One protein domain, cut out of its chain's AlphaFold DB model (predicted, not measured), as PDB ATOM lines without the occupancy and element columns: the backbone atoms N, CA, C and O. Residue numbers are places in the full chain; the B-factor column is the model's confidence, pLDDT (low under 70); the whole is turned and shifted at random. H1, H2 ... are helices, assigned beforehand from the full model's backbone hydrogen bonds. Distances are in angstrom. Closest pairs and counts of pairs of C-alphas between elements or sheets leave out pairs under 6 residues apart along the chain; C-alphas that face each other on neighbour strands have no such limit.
ATOM      1  N   ILE A 224     120.699 144.440 149.034       50.78
ATOM      2  CA  ILE A 224     121.719 145.335 148.485       50.78
ATOM      3  C   ILE A 224     123.065 144.617 148.332       50.78
ATOM      4  O   ILE A 224     123.784 144.881 147.378       50.78
ATOM      5  N   THR A 225     123.425 143.687 149.216       51.16
ATOM      6  CA  THR A 225     124.682 142.935 149.134       51.16
ATOM      7  C   THR A 225     124.662 141.818 148.093       51.16
ATOM      8  O   THR A 225     125.699 141.533 147.493       51.16
ATOM      9  N   CYS A 226     123.491 141.229 147.823       49.03
ATOM     10  CA  CYS A 226     123.289 140.352 146.666       49.03
ATOM     11  C   CYS A 226     123.521 141.148 145.373       49.03
ATOM     12  O   CYS A 226     124.385 140.795 144.570       49.03
ATOM     13  N   LYS A 227     122.874 142.318 145.268       59.12
ATOM     14  CA  LYS A 227     123.080 143.264 144.170       59.12
ATOM     15  C   LYS A 227     124.541 143.709 144.068       59.12
ATOM     16  O   LYS A 227     125.101 143.617 142.996       59.12
ATOM     17  N   THR A 228     125.219 144.119 145.142       56.38
ATOM     18  CA  THR A 228     126.605 144.630 145.056       56.38
ATOM     19  C   THR A 228     127.649 143.547 144.795       56.38
ATOM     20  O   THR A 228     128.646 143.822 144.130       56.38
ATOM     21  N   THR A 229     127.453 142.321 145.287       57.41
ATOM     22  CA  THR A 229     128.329 141.183 144.951       57.41
ATOM     23  C   THR A 229     128.179 140.823 143.475       57.41
ATOM     24  O   THR A 229     129.173 140.604 142.792       57.41
ATOM     25  N   TRP A 230     126.952 140.873 142.959       60.44
ATOM     26  CA  TRP A 230     126.646 140.709 141.542       60.44
ATOM     27  C   TRP A 230     127.167 141.862 140.675       60.44
ATOM     28  O   TRP A 230     127.782 141.630 139.645       60.44
ATOM     29  N   GLU A 231     127.034 143.111 141.120       58.97
ATOM     30  CA  GLU A 231     127.613 144.286 140.457       58.97
ATOM     31  C   GLU A 231     129.147 144.207 140.414       58.97
ATOM     32  O   GLU A 231     129.759 144.653 139.449       58.97
ATOM     33  N   LYS A 232     129.795 143.592 141.414       61.91
ATOM     34  CA  LYS A 232     131.241 143.307 141.375       61.91
ATOM     35  C   LYS A 232     131.598 142.253 140.323       61.91
ATOM     36  O   LYS A 232     132.626 142.414 139.677       61.91
ATOM     37  N   ILE A 233     130.751 141.238 140.136       56.38
ATOM     38  CA  ILE A 233     130.883 140.223 139.074       56.38
ATOM     39  C   ILE A 233     130.650 140.858 137.688       56.38
ATOM     40  O   ILE A 233     131.423 140.614 136.772       56.38
ATOM     41  N   LYS A 234     129.670 141.764 137.545       54.34
ATOM     42  CA  LYS A 234     129.434 142.543 136.309       54.34
ATOM     43  C   LYS A 234     130.560 143.527 135.975       54.34
ATOM     44  O   LYS A 234     130.796 143.825 134.809       54.34
ATOM     45  N   LYS A 235     131.214 144.106 136.990       52.66
ATOM     46  CA  LYS A 235     132.214 145.178 136.822       52.66
ATOM     47  C   LYS A 235     133.584 144.658 136.376       52.66
ATOM     48  O   LYS A 235     134.394 145.443 135.879       52.66
ATOM     49  N   SER A 236     133.862 143.360 136.505       48.34
ATOM     50  CA  SER A 236     135.043 142.746 135.899       48.34
ATOM     51  C   SER A 236     134.833 142.523 134.395       48.34
ATOM     52  O   SER A 236     134.515 141.424 133.976       48.34
ATOM     53  N   LYS A 237     135.080 143.594 133.623       42.22
ATOM     54  CA  LYS A 237     135.258 143.683 132.155       42.22
ATOM     55  C   LYS A 237     134.058 143.352 131.246       42.22
ATOM     56  O   LYS A 237     133.796 142.204 130.947       42.22
ATOM     57  N   GLU A 238     133.492 144.452 130.738       46.91
ATOM     58  CA  GLU A 238     132.662 144.692 129.542       46.91
ATOM     59  C   GLU A 238     131.435 143.814 129.234       46.91
ATOM     60  O   GLU A 238     131.443 142.598 129.355       46.91
ATOM     61  N   PRO A 239     130.319 144.457 128.850       50.94
ATOM     62  CA  PRO A 239     128.998 144.061 129.285       50.94
ATOM     63  C   PRO A 239     128.237 143.380 128.154       50.94
ATOM     64  O   PRO A 239     127.878 144.012 127.163       50.94
ATOM     65  N   THR A 240     127.855 142.127 128.357       37.41
ATOM     66  CA  THR A 240     126.570 141.677 127.826       37.41
ATOM     67  C   THR A 240     125.603 141.624 128.997       37.41
ATOM     68  O   THR A 240     125.891 141.087 130.063       37.41
ATOM     69  N   LEU A 241     124.510 142.362 128.849       42.38
ATOM     70  CA  LEU A 241     123.493 142.634 129.853       42.38
ATOM     71  C   LEU A 241     123.073 141.368 130.604       42.38
ATOM     72  O   LEU A 241     122.173 140.654 130.170       42.38
ATOM     73  N   LEU A 242     123.659 141.153 131.784       54.72
ATOM     74  CA  LEU A 242     123.154 140.198 132.760       54.72
ATOM     75  C   LEU A 242     121.910 140.771 133.444       54.72
ATOM     76  O   LEU A 242     121.954 141.332 134.542       54.72
ATOM     77  N   THR A 243     120.831 140.731 132.663       66.12
ATOM     78  CA  THR A 243     119.501 141.298 132.884       66.12
ATOM     79  C   THR A 243     118.678 140.396 133.803       66.12
ATOM     80  O   THR A 243     119.017 139.233 134.010       66.12
ATOM     81  N   GLN A 244     117.567 140.920 134.333       64.56
ATOM     82  CA  GLN A 244     116.534 140.153 135.053       64.56
ATOM     83  C   GLN A 244     116.166 138.834 134.339       64.56
ATOM     84  O   GLN A 244     115.841 137.842 134.985       64.56
ATOM     85  N   GLU A 245     116.290 138.812 133.013       68.56
ATOM     86  CA  GLU A 245     116.138 137.641 132.157       68.56
ATOM     87  C   GLU A 245     117.092 136.485 132.503       68.56
ATOM     88  O   GLU A 245     116.656 135.342 132.566       68.56
ATOM     89  N   LEU A 246     118.372 136.740 132.795       76.62
ATOM     90  CA  LEU A 246     119.316 135.670 133.143       76.62
ATOM     91  C   LEU A 246     119.097 135.137 134.557       76.62
ATOM     92  O   LEU A 246     119.292 133.949 134.797       76.62
ATOM     93  N   GLU A 247     118.628 135.979 135.479       79.94
ATOM     94  CA  GLU A 247     118.192 135.525 136.802       79.94
ATOM     95  C   GLU A 247     116.973 134.599 136.705       79.94
ATOM     96  O   GLU A 247     116.968 133.528 137.319       79.94
ATOM     97  N   ALA A 248     115.987 134.976 135.884       79.44
ATOM     98  CA  ALA A 248     114.833 134.135 135.577       79.44
ATOM     99  C   ALA A 248     115.269 132.837 134.882       79.44
ATOM    100  O   ALA A 248     114.844 131.749 135.273       79.44
ATOM    101  N   LYS A 249     116.203 132.922 133.926       83.50
ATOM    102  CA  LYS A 249     116.755 131.764 133.216       83.50
ATOM    103  C   LYS A 249     117.451 130.792 134.166       83.50
ATOM    104  O   LYS A 249     117.202 129.596 134.080       83.50
ATOM    105  N   ILE A 250     118.257 131.275 135.117       86.00
ATOM    106  CA  ILE A 250     118.855 130.424 136.159       86.00
ATOM    107  C   ILE A 250     117.762 129.748 136.998       86.00
ATOM    108  O   ILE A 250     117.874 128.557 137.283       86.00
ATOM    109  N   GLY A 251     116.703 130.474 137.372       85.12
ATOM    110  CA  GLY A 251     115.561 129.919 138.103       85.12
ATOM    111  C   GLY A 251     114.844 128.801 137.343       85.12
ATOM    112  O   GLY A 251     114.611 127.727 137.897       85.12
ATOM    113  N   ILE A 252     114.556 129.015 136.060       82.88
ATOM    114  CA  ILE A 252     113.878 128.042 135.190       82.88
ATOM    115  C   ILE A 252     114.766 126.823 134.928       82.88
ATOM    116  O   ILE A 252     114.311 125.689 135.053       82.88
ATOM    117  N   LEU A 253     116.050 127.032 134.627       85.25
ATOM    118  CA  LEU A 253     117.010 125.945 134.431       85.25
ATOM    119  C   LEU A 253     117.233 125.143 135.713       85.25
ATOM    120  O   LEU A 253     117.435 123.930 135.665       85.25
ATOM    121  N   HIS A 254     117.160 125.793 136.875       87.12
ATOM    122  CA  HIS A 254     117.187 125.107 138.160       87.12
ATOM    123  C   HIS A 254     115.918 124.279 138.402       87.12
ATOM    124  O   HIS A 254     116.028 123.148 138.873       87.12
ATOM    125  N   LEU A 255     114.739 124.760 138.001       81.00
ATOM    126  CA  LEU A 255     113.509 123.955 138.014       81.00
ATOM    127  C   LEU A 255     113.614 122.738 137.082       81.00
ATOM    128  O   LEU A 255     113.163 121.651 137.442       81.00
ATOM    129  N   GLU A 256     114.242 122.899 135.915       81.50
ATOM    130  CA  GLU A 256     114.374 121.833 134.919       81.50
ATOM    131  C   GLU A 256     115.447 120.792 135.279       81.50
ATOM    132  O   GLU A 256     115.266 119.590 135.065       81.50
ATOM    133  N   HIS A 257     116.585 121.227 135.824       81.19
ATOM    134  CA  HIS A 257     117.778 120.386 135.983       81.19
ATOM    135  C   HIS A 257     118.244 120.222 137.440       81.19
ATOM    136  O   HIS A 257     119.136 119.410 137.735       81.19
ATOM    137  N   GLY A 258     117.627 120.938 138.381       82.69
ATOM    138  CA  GLY A 258     118.003 120.969 139.792       82.69
ATOM    139  C   GLY A 258     119.417 121.509 140.000       82.69
ATOM    140  O   GLY A 258     119.903 122.351 139.258       82.69
ATOM    141  N   ASN A 259     120.140 120.973 140.987       84.31
ATOM    142  CA  ASN A 259     121.517 121.390 141.299       84.31
ATOM    143  C   ASN A 259     122.552 120.830 140.296       84.31
ATOM    144  O   ASN A 259     123.547 120.233 140.709       84.31
ATOM    145  N   ASN A 260     122.287 120.883 138.991       87.69
ATOM    146  CA  ASN A 260     123.255 120.515 137.958       87.69
ATOM    147  C   ASN A 260     123.954 121.773 137.432       87.69
ATOM    148  O   ASN A 260     123.680 122.233 136.330       87.69
ATOM    149  N   TRP A 261     124.830 122.350 138.256       87.00
ATOM    150  CA  TRP A 261     125.408 123.673 138.009       87.00
ATOM    151  C   TRP A 261     126.216 123.766 136.721       87.00
ATOM    152  O   TRP A 261     126.183 124.804 136.077       87.00
ATOM    153  N   SER A 262     126.905 122.692 136.335       86.62
ATOM    154  CA  SER A 262     127.632 122.626 135.064       86.62
ATOM    155  C   SER A 262     126.671 122.701 133.883       86.62
ATOM    156  O   SER A 262     126.817 123.572 133.045       86.62
ATOM    157  N   HIS A 263     125.609 121.894 133.891       85.19
ATOM    158  CA  HIS A 263     124.625 121.910 132.807       85.19
ATOM    159  C   HIS A 263     123.814 123.210 132.734       85.19
ATOM    160  O   HIS A 263     123.365 123.606 131.663       85.19
ATOM    161  N   ILE A 264     123.613 123.869 133.877       86.75
ATOM    162  CA  ILE A 264     122.995 125.194 133.922       86.75
ATOM    163  C   ILE A 264     123.961 126.232 133.344       86.75
ATOM    164  O   ILE A 264     123.543 127.027 132.513       86.75
ATOM    165  N   ALA A 265     125.238 126.202 133.735       86.38
ATOM    166  CA  ALA A 265     126.269 127.092 133.204       86.38
ATOM    167  C   ALA A 265     126.434 126.956 131.682       86.38
ATOM    168  O   ALA A 265     126.521 127.969 131.003       86.38
ATOM    169  N   ASP A 266     126.348 125.738 131.138       86.75
ATOM    170  CA  ASP A 266     126.431 125.482 129.690       86.75
ATOM    171  C   ASP A 266     125.307 126.163 128.876       86.75
ATOM    172  O   ASP A 266     125.430 126.354 127.669       86.75
ATOM    173  N   GLN A 267     124.181 126.497 129.516       83.50
ATOM    174  CA  GLN A 267     123.021 127.150 128.886       83.50
ATOM    175  C   GLN A 267     122.978 128.667 129.136       83.50
ATOM    176  O   GLN A 267     122.057 129.372 128.687       83.50
ATOM    177  N   LEU A 268     123.963 129.162 129.879       82.31
ATOM    178  CA  LEU A 268     124.191 130.565 130.174       82.31
ATOM    179  C   LEU A 268     125.346 131.088 129.302       82.31
ATOM    180  O   LEU A 268     126.041 130.300 128.664       82.31
ATOM    181  N   PRO A 269     125.529 132.416 129.203       80.31
ATOM    182  CA  PRO A 269     126.643 132.990 128.452       80.31
ATOM    183  C   PRO A 269     127.996 132.432 128.921       80.31
ATOM    184  O   PRO A 269     128.152 132.135 130.108       80.31
ATOM    185  N   GLU A 270     128.969 132.340 128.006       67.38
ATOM    186  CA  GLU A 270     130.260 131.643 128.199       67.38
ATOM    187  C   GLU A 270     131.123 132.177 129.361       67.38
ATOM    188  O   GLU A 270     132.085 131.534 129.778       67.38
ATOM    189  N   ASP A 271     130.744 133.314 129.939       72.75
ATOM    190  CA  ASP A 271     131.448 133.956 131.045       72.75
ATOM    191  C   ASP A 271     130.982 133.469 132.435       72.75
ATOM    192  O   ASP A 271     131.588 133.824 133.448       72.75
ATOM    193  N   ILE A 272     129.906 132.671 132.520       79.19
ATOM    194  CA  ILE A 272     129.319 132.229 133.796       79.19
ATOM    195  C   ILE A 272     129.739 130.796 134.112       79.19
ATOM    196  O   ILE A 272     129.261 129.839 133.507       79.19
ATOM    197  N   SER A 273     130.588 130.623 135.128       83.56
ATOM    198  CA  SER A 273     131.004 129.289 135.559       83.56
ATOM    199  C   SER A 273     129.948 128.605 136.434       83.56
ATOM    200  O   SER A 273     129.146 129.245 137.119       83.56
ATOM    201  N   SER A 274     130.009 127.274 136.522       83.88
ATOM    202  CA  SER A 274     129.162 126.489 137.433       83.88
ATOM    203  C   SER A 274     129.279 126.927 138.901       83.88
ATOM    204  O   SER A 274     128.326 126.802 139.669       83.88
ATOM    205  N   LEU A 275     130.441 127.455 139.303       81.06
ATOM    206  CA  LEU A 275     130.658 127.982 140.648       81.06
ATOM    207  C   LEU A 275     129.907 129.303 140.865       81.06
ATOM    208  O   LEU A 275     129.405 129.546 141.962       81.06
ATOM    209  N   ASP A 276     129.809 130.139 139.835       82.44
ATOM    210  CA  ASP A 276     129.088 131.412 139.898       82.44
ATOM    211  C   ASP A 276     127.579 131.180 139.958       82.44
ATOM    212  O   ASP A 276     126.901 131.789 140.788       82.44
ATOM    213  N   VAL A 277     127.070 130.207 139.191       84.25
ATOM    214  CA  VAL A 277     125.671 129.751 139.282       84.25
ATOM    215  C   VAL A 277     125.355 129.240 140.688       84.25
ATOM    216  O   VAL A 277     124.347 129.632 141.279       84.25
ATOM    217  N   GLN A 278     126.223 128.399 141.261       85.19
ATOM    218  CA  GLN A 278     126.026 127.875 142.613       85.19
ATOM    219  C   GLN A 278     126.013 128.995 143.663       85.19
ATOM    220  O   GLN A 278     125.108 129.047 144.498       85.19
ATOM    221  N   LYS A 279     126.992 129.906 143.626       81.75
ATOM    222  CA  LYS A 279     127.077 131.034 144.569       81.75
ATOM    223  C   LYS A 279     125.867 131.958 144.459       81.75
ATOM    224  O   LYS A 279     125.331 132.383 145.484       81.75
ATOM    225  N   TYR A 280     125.421 132.246 143.236       83.88
ATOM    226  CA  TYR A 280     124.198 133.008 142.996       83.88
ATOM    227  C   TYR A 280     122.992 132.304 143.621       83.88
ATOM    228  O   TYR A 280     122.238 132.921 144.373       83.88
ATOM    229  N   TRP A 281     122.847 131.001 143.380       86.19
ATOM    230  CA  TRP A 281     121.737 130.215 143.908       86.19
ATOM    231  C   TRP A 281     121.702 130.194 145.442       86.19
ATOM    232  O   TRP A 281     120.654 130.409 146.054       86.19
ATOM    233  N   GLU A 282     122.853 129.983 146.084       83.00
ATOM    234  CA  GLU A 282     122.986 130.019 147.544       83.00
ATOM    235  C   GLU A 282     122.637 131.401 148.115       83.00
ATOM    236  O   GLU A 282     121.916 131.501 149.112       83.00
ATOM    237  N   SER A 283     123.085 132.471 147.450       80.62
ATOM    238  CA  SER A 283     122.757 133.847 147.824       80.62
ATOM    239  C   SER A 283     121.260 134.136 147.687       80.62
ATOM    240  O   SER A 283     120.645 134.639 148.630       80.62
ATOM    241  N   ARG A 284     120.652 133.759 146.558       84.00
ATOM    242  CA  ARG A 284     119.219 133.918 146.281       84.00
ATOM    243  C   ARG A 284     118.360 133.171 147.297       84.00
ATOM    244  O   ARG A 284     117.403 133.736 147.822       84.00
ATOM    245  N   LYS A 285     118.712 131.919 147.597       83.12
ATOM    246  CA  LYS A 285     118.000 131.093 148.578       83.12
ATOM    247  C   LYS A 285     118.009 131.751 149.957       83.12
ATOM    248  O   LYS A 285     116.948 131.902 150.551       83.12
ATOM    249  N   LYS A 286     119.182 132.192 150.428       79.75
ATOM    250  CA  LYS A 286     119.320 132.874 151.723       79.75
ATOM    251  C   LYS A 286     118.549 134.197 151.758       79.75
ATOM    252  O   LYS A 286     117.898 134.499 152.751       79.75
ATOM    253  N   ALA A 287     118.581 134.972 150.673       73.75
ATOM    254  CA  ALA A 287     117.843 136.231 150.574       73.75
ATOM    255  C   ALA A 287     116.319 136.026 150.629       73.75
ATOM    256  O   ALA A 287     115.627 136.761 151.328       73.75
ATOM    257  N   ARG A 288     115.795 135.011 149.930       78.56
ATOM    258  CA  ARG A 288     114.358 134.692 149.918       78.56
ATOM    259  C   ARG A 288     113.880 134.073 151.233       78.56
ATOM    260  O   ARG A 288     112.812 134.445 151.707       78.56
ATOM    261  N   GLU A 289     114.694 133.226 151.862       77.94
ATOM    262  CA  GLU A 289     114.438 132.690 153.208       77.94
ATOM    263  C   GLU A 289     114.352 133.813 154.251       77.94
ATOM    264  O   GLU A 289     113.388 133.872 155.009       77.94
ATOM    265  N   ASN A 290     115.286 134.768 154.213       72.00
ATOM    266  CA  ASN A 290     115.270 135.935 155.097       72.00
ATOM    267  C   ASN A 290     114.070 136.866 154.850       72.00
ATOM    268  O   ASN A 290     113.603 137.516 155.779       72.00
ATOM    269  N   ALA A 291     113.582 136.946 153.611       72.62
ATOM    270  CA  ALA A 291     112.414 137.748 153.257       72.62
ATOM    271  C   ALA A 291     111.078 137.016 153.493       72.62
ATOM    272  O   ALA A 291     110.020 137.623 153.343       72.62
ATOM    273  N   GLY A 292     111.101 135.718 153.818       77.81
ATOM    274  CA  GLY A 292     109.893 134.894 153.907       77.81
ATOM    275  C   GLY A 292     109.169 134.716 152.565       77.81
ATOM    276  O   GLY A 292     107.966 134.465 152.544       77.81
ATOM    277  N   ILE A 293     109.882 134.861 151.445       77.31
ATOM    278  CA  ILE A 293     109.332 134.775 150.085       77.31
ATOM    279  C   ILE A 293     109.643 133.387 149.508       77.31
ATOM    280  O   ILE A 293     110.694 132.803 149.781       77.31
ATOM    281  N   ALA A 294     108.734 132.844 148.690       72.75
ATOM    282  CA  ALA A 294     108.944 131.580 147.978       72.75
ATOM    283  C   ALA A 294     110.254 131.602 147.167       72.75
ATOM    284  O   ALA A 294     110.646 132.654 146.682       72.75
ATOM    285  N   ILE A 295     110.942 130.464 147.002       77.62
ATOM    286  CA  ILE A 295     112.269 130.380 146.339       77.62
ATOM    287  C   ILE A 295     112.209 130.735 144.839       77.62
ATOM    288  O   ILE A 295     113.148 131.336 144.307       77.62
ATOM    289  N   TYR A 296     111.093 130.416 144.188       81.00
ATOM    290  CA  TYR A 296     110.797 130.738 142.789       81.00
ATOM    291  C   TYR A 296     109.723 131.826 142.735       81.00
ATOM    292  O   TYR A 296     108.888 131.895 143.639       81.00
ATOM    293  N   SER A 297     109.774 132.719 141.746       75.81
ATOM    294  CA  SER A 297     108.669 133.654 141.491       75.81
ATOM    295  C   SER A 297     107.534 132.971 140.726       75.81
ATOM    296  O   SER A 297     107.725 131.915 140.116       75.81
ATOM    297  N   ASP A 298     106.349 133.580 140.755       68.75
ATOM    298  CA  ASP A 298     105.190 133.066 140.026       68.75
ATOM    299  C   ASP A 298     105.431 133.080 138.509       68.75
ATOM    300  O   ASP A 298     104.997 132.162 137.817       68.75
ATOM    301  N   GLU A 299     106.188 134.052 137.992       73.69
ATOM    302  CA  GLU A 299     106.576 134.123 136.579       73.69
ATOM    303  C   GLU A 299     107.509 132.969 136.177       73.69
ATOM    304  O   GLU A 299     107.275 132.317 135.163       73.69
ATOM    305  N   GLU A 300     108.517 132.651 136.998       76.06
ATOM    306  CA  GLU A 300     109.460 131.547 136.745       76.06
ATOM    307  C   GLU A 300     108.749 130.185 136.754       76.06
ATOM    308  O   GLU A 300     109.029 129.307 135.933       76.06
ATOM    309  N   LEU A 301     107.789 130.016 137.668       72.62
ATOM    310  CA  LEU A 301     106.953 128.819 137.738       72.62
ATOM    311  C   LEU A 301     106.018 128.714 136.529       72.62
ATOM    312  O   LEU A 301     105.880 127.628 135.966       72.62
ATOM    313  N   GLN A 302     105.393 129.818 136.109       69.19
ATOM    314  CA  GLN A 302     104.536 129.850 134.920       69.19
ATOM    315  C   GLN A 302     105.319 129.526 133.647       69.19
ATOM    316  O   GLN A 302     104.837 128.757 132.815       69.19
ATOM    317  N   GLU A 303     106.531 130.056 133.504       76.06
ATOM    318  CA  GLU A 303     107.375 129.803 132.340       76.06
ATOM    319  C   GLU A 303     107.863 128.350 132.285       76.06
ATOM    320  O   GLU A 303     107.798 127.721 131.225       76.06
ATOM    321  N   TYR A 304     108.253 127.781 133.428       77.00
ATOM    322  CA  TYR A 304     108.588 126.362 133.540       77.00
ATOM    323  C   TYR A 304     107.388 125.460 133.215       77.00
ATOM    324  O   TYR A 304     107.496 124.531 132.417       77.00
ATOM    325  N   ILE A 305     106.207 125.746 133.770       71.31
ATOM    326  CA  ILE A 305     104.989 124.989 133.450       71.31
ATOM    327  C   ILE A 305     104.667 125.113 131.955       71.31
ATOM    328  O   ILE A 305     104.355 124.115 131.303       71.31
ATOM    329  N   GLY A 306     104.804 126.310 131.382       69.19
ATOM    330  CA  GLY A 306     104.629 126.553 129.954       69.19
ATOM    331  C   GLY A 306     105.620 125.773 129.085       69.19
ATOM    332  O   GLY A 306     105.222 125.226 128.057       69.19
ATOM    333  N   SER A 307     106.889 125.667 129.487       71.31
ATOM    334  CA  SER A 307     107.903 124.903 128.748       71.31
ATOM    335  C   SER A 307     107.632 123.397 128.795       71.31
ATOM    336  O   SER A 307     107.749 122.719 127.773       71.31
ATOM    337  N   VAL A 308     107.172 122.882 129.939       70.31
ATOM    338  CA  VAL A 308     106.740 121.487 130.099       70.31
ATOM    339  C   VAL A 308     105.523 121.177 129.221       70.31
ATOM    340  O   VAL A 308     105.460 120.107 128.616       70.31
ATOM    341  N   VAL A 309     104.569 122.109 129.107       65.06
ATOM    342  CA  VAL A 309     103.390 121.956 128.237       65.06
ATOM    343  C   VAL A 309     103.773 122.012 126.753       65.06
ATOM    344  O   VAL A 309     103.314 121.160 125.997       65.06
ATOM    345  N   ARG A 310     104.655 122.930 126.332       72.81
ATOM    346  CA  ARG A 310     105.127 123.021 124.932       72.81
ATOM    347  C   ARG A 310     105.893 121.774 124.483       72.81
ATOM    348  O   ARG A 310     105.587 121.208 123.439       72.81
ATOM    349  N   LYS A 311     106.801 121.266 125.325       66.06
ATOM    350  CA  LYS A 311     107.508 119.990 125.089       66.06
ATOM    351  C   LYS A 311     106.549 118.790 124.971       66.06
ATOM    352  O   LYS A 311     106.935 117.756 124.440       66.06
ATOM    353  N   LYS A 312     105.309 118.910 125.465       49.09
ATOM    354  CA  LYS A 312     104.255 117.885 125.394       49.09
ATOM    355  C   LYS A 312     103.356 118.014 124.155       49.09
ATOM    356  O   LYS A 312     102.717 117.032 123.798       49.09
ATOM    357  N   THR A 313     103.282 119.187 123.523       52.56
ATOM    358  CA  THR A 313     102.486 119.419 122.300       52.56
ATOM    359  C   THR A 313     103.246 119.125 121.006       52.56
ATOM    360  O   THR A 313     102.616 118.945 119.972       52.56
ATOM    361  N   GLU A 314     104.579 119.059 121.054       50.28
ATOM    362  CA  GLU A 314     105.447 118.765 119.898       50.28
ATOM    363  C   GLU A 314     105.745 117.256 119.701       50.28
ATOM    364  O   GLU A 314     106.522 116.898 118.817       50.28
ATOM    365  N   VAL A 315     105.131 116.363 120.497       40.88
ATOM    366  CA  VAL A 315     105.329 114.892 120.477       40.88
ATOM    367  C   VAL A 315     104.007 114.153 120.300       40.88
ATOM    368  O   VAL A 315     103.978 113.164 119.533       40.88
TER     369      VAL A 315
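What this domain is: This is residues 224 to 315 of the 315 residues of the protein "Octamer-binding transcription factor" of Trema orientale (UniProt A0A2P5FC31). Helix H2 runs through the middle of a small helical domain, with H5 crossing it at a slant on one side and the short H3 packing on it from the other. H4, the longest helix, passes close to H2 nearly at a right angle, and H1 stands next to H4 at the end of the domain away from H5, whose residues 309 to 313 stick out together with 314 and 315. The printed part has 92 residues with five named helices, H1 to H5 in order along the chain, and no named strand; the class is all helix. The whole is compact, with a radius of gyration of the C-alphas of 14.1 A, and spans 43 by 33 by 21 A.

How they stand to each other: H1, residues 224 to 235, only just touches H4, residues 274 to 291, with 3 pairs of C-alphas within 8 A. The closest C-alphas are those of Cys 226 and Ser 283, 6.6 A apart; H1 touches H4 with residue 226 alone, and H4 touches H1 with residues 283 to 287 alone. The two run opposite ways at a shallow tilt of 20 degrees. H2, residues 244 to 257, is apart from H1. H2 touches H3, residues 261 to 265, where the C-alphas of Leu 253 and Ile 264 come closest, at 6.1 A. H3 touches H4 at the latter's residues 274 to 278 alone, the closest C-alphas being those of Trp 261 and Ser 274, 4.7 A apart. H2 and H4 are close but not clearly touching: their closest C-alphas, of Ile 250 and Val 277, are 7.5 A apart, and their lines are about perpendicular at 80 degrees. H5, residues 298 to 313, touches H2 with residues 300 to 304 alone; the closest C-alphas are those of Ile 252 and Tyr 304, 5.8 A apart. H2 and H5 run the same way at a steep tilt of 54 degrees. H5 is apart from H1, H3 and H4. In H1, H2, H3, H4 and H5 every O i to N i+4 pair is within hydrogen-bond range.

Where its parts are: H1 begins at C-alpha 224, (121.719, 145.335, 148.485), and is 15.7 A long from first to last C-alpha. H2 measures 19.8 A and H3 6.0 A. H4 runs 25.6 A from C-alpha 274 at (129.162, 126.489, 137.433). H5 measures 22.5 A and ends at C-alpha 313, (102.486, 119.419, 122.300).

The domain as a whole: The C-alphas of Thr 225 and Val 315 are the two farthest apart, at 44.5 A. The printed part has no cut and ends at residue 315, the chain's last. The link from H2 to H3 is tight; those from H1 to H2, H3 to H4 and H4 to H5 are short. Residues 309 to 315, of which 309 to 313 belong to H5, stand free. The mean pLDDT of the printed part is 71.9; 32 residues are under 70, among them residues 224 to 245 and 311 to 315.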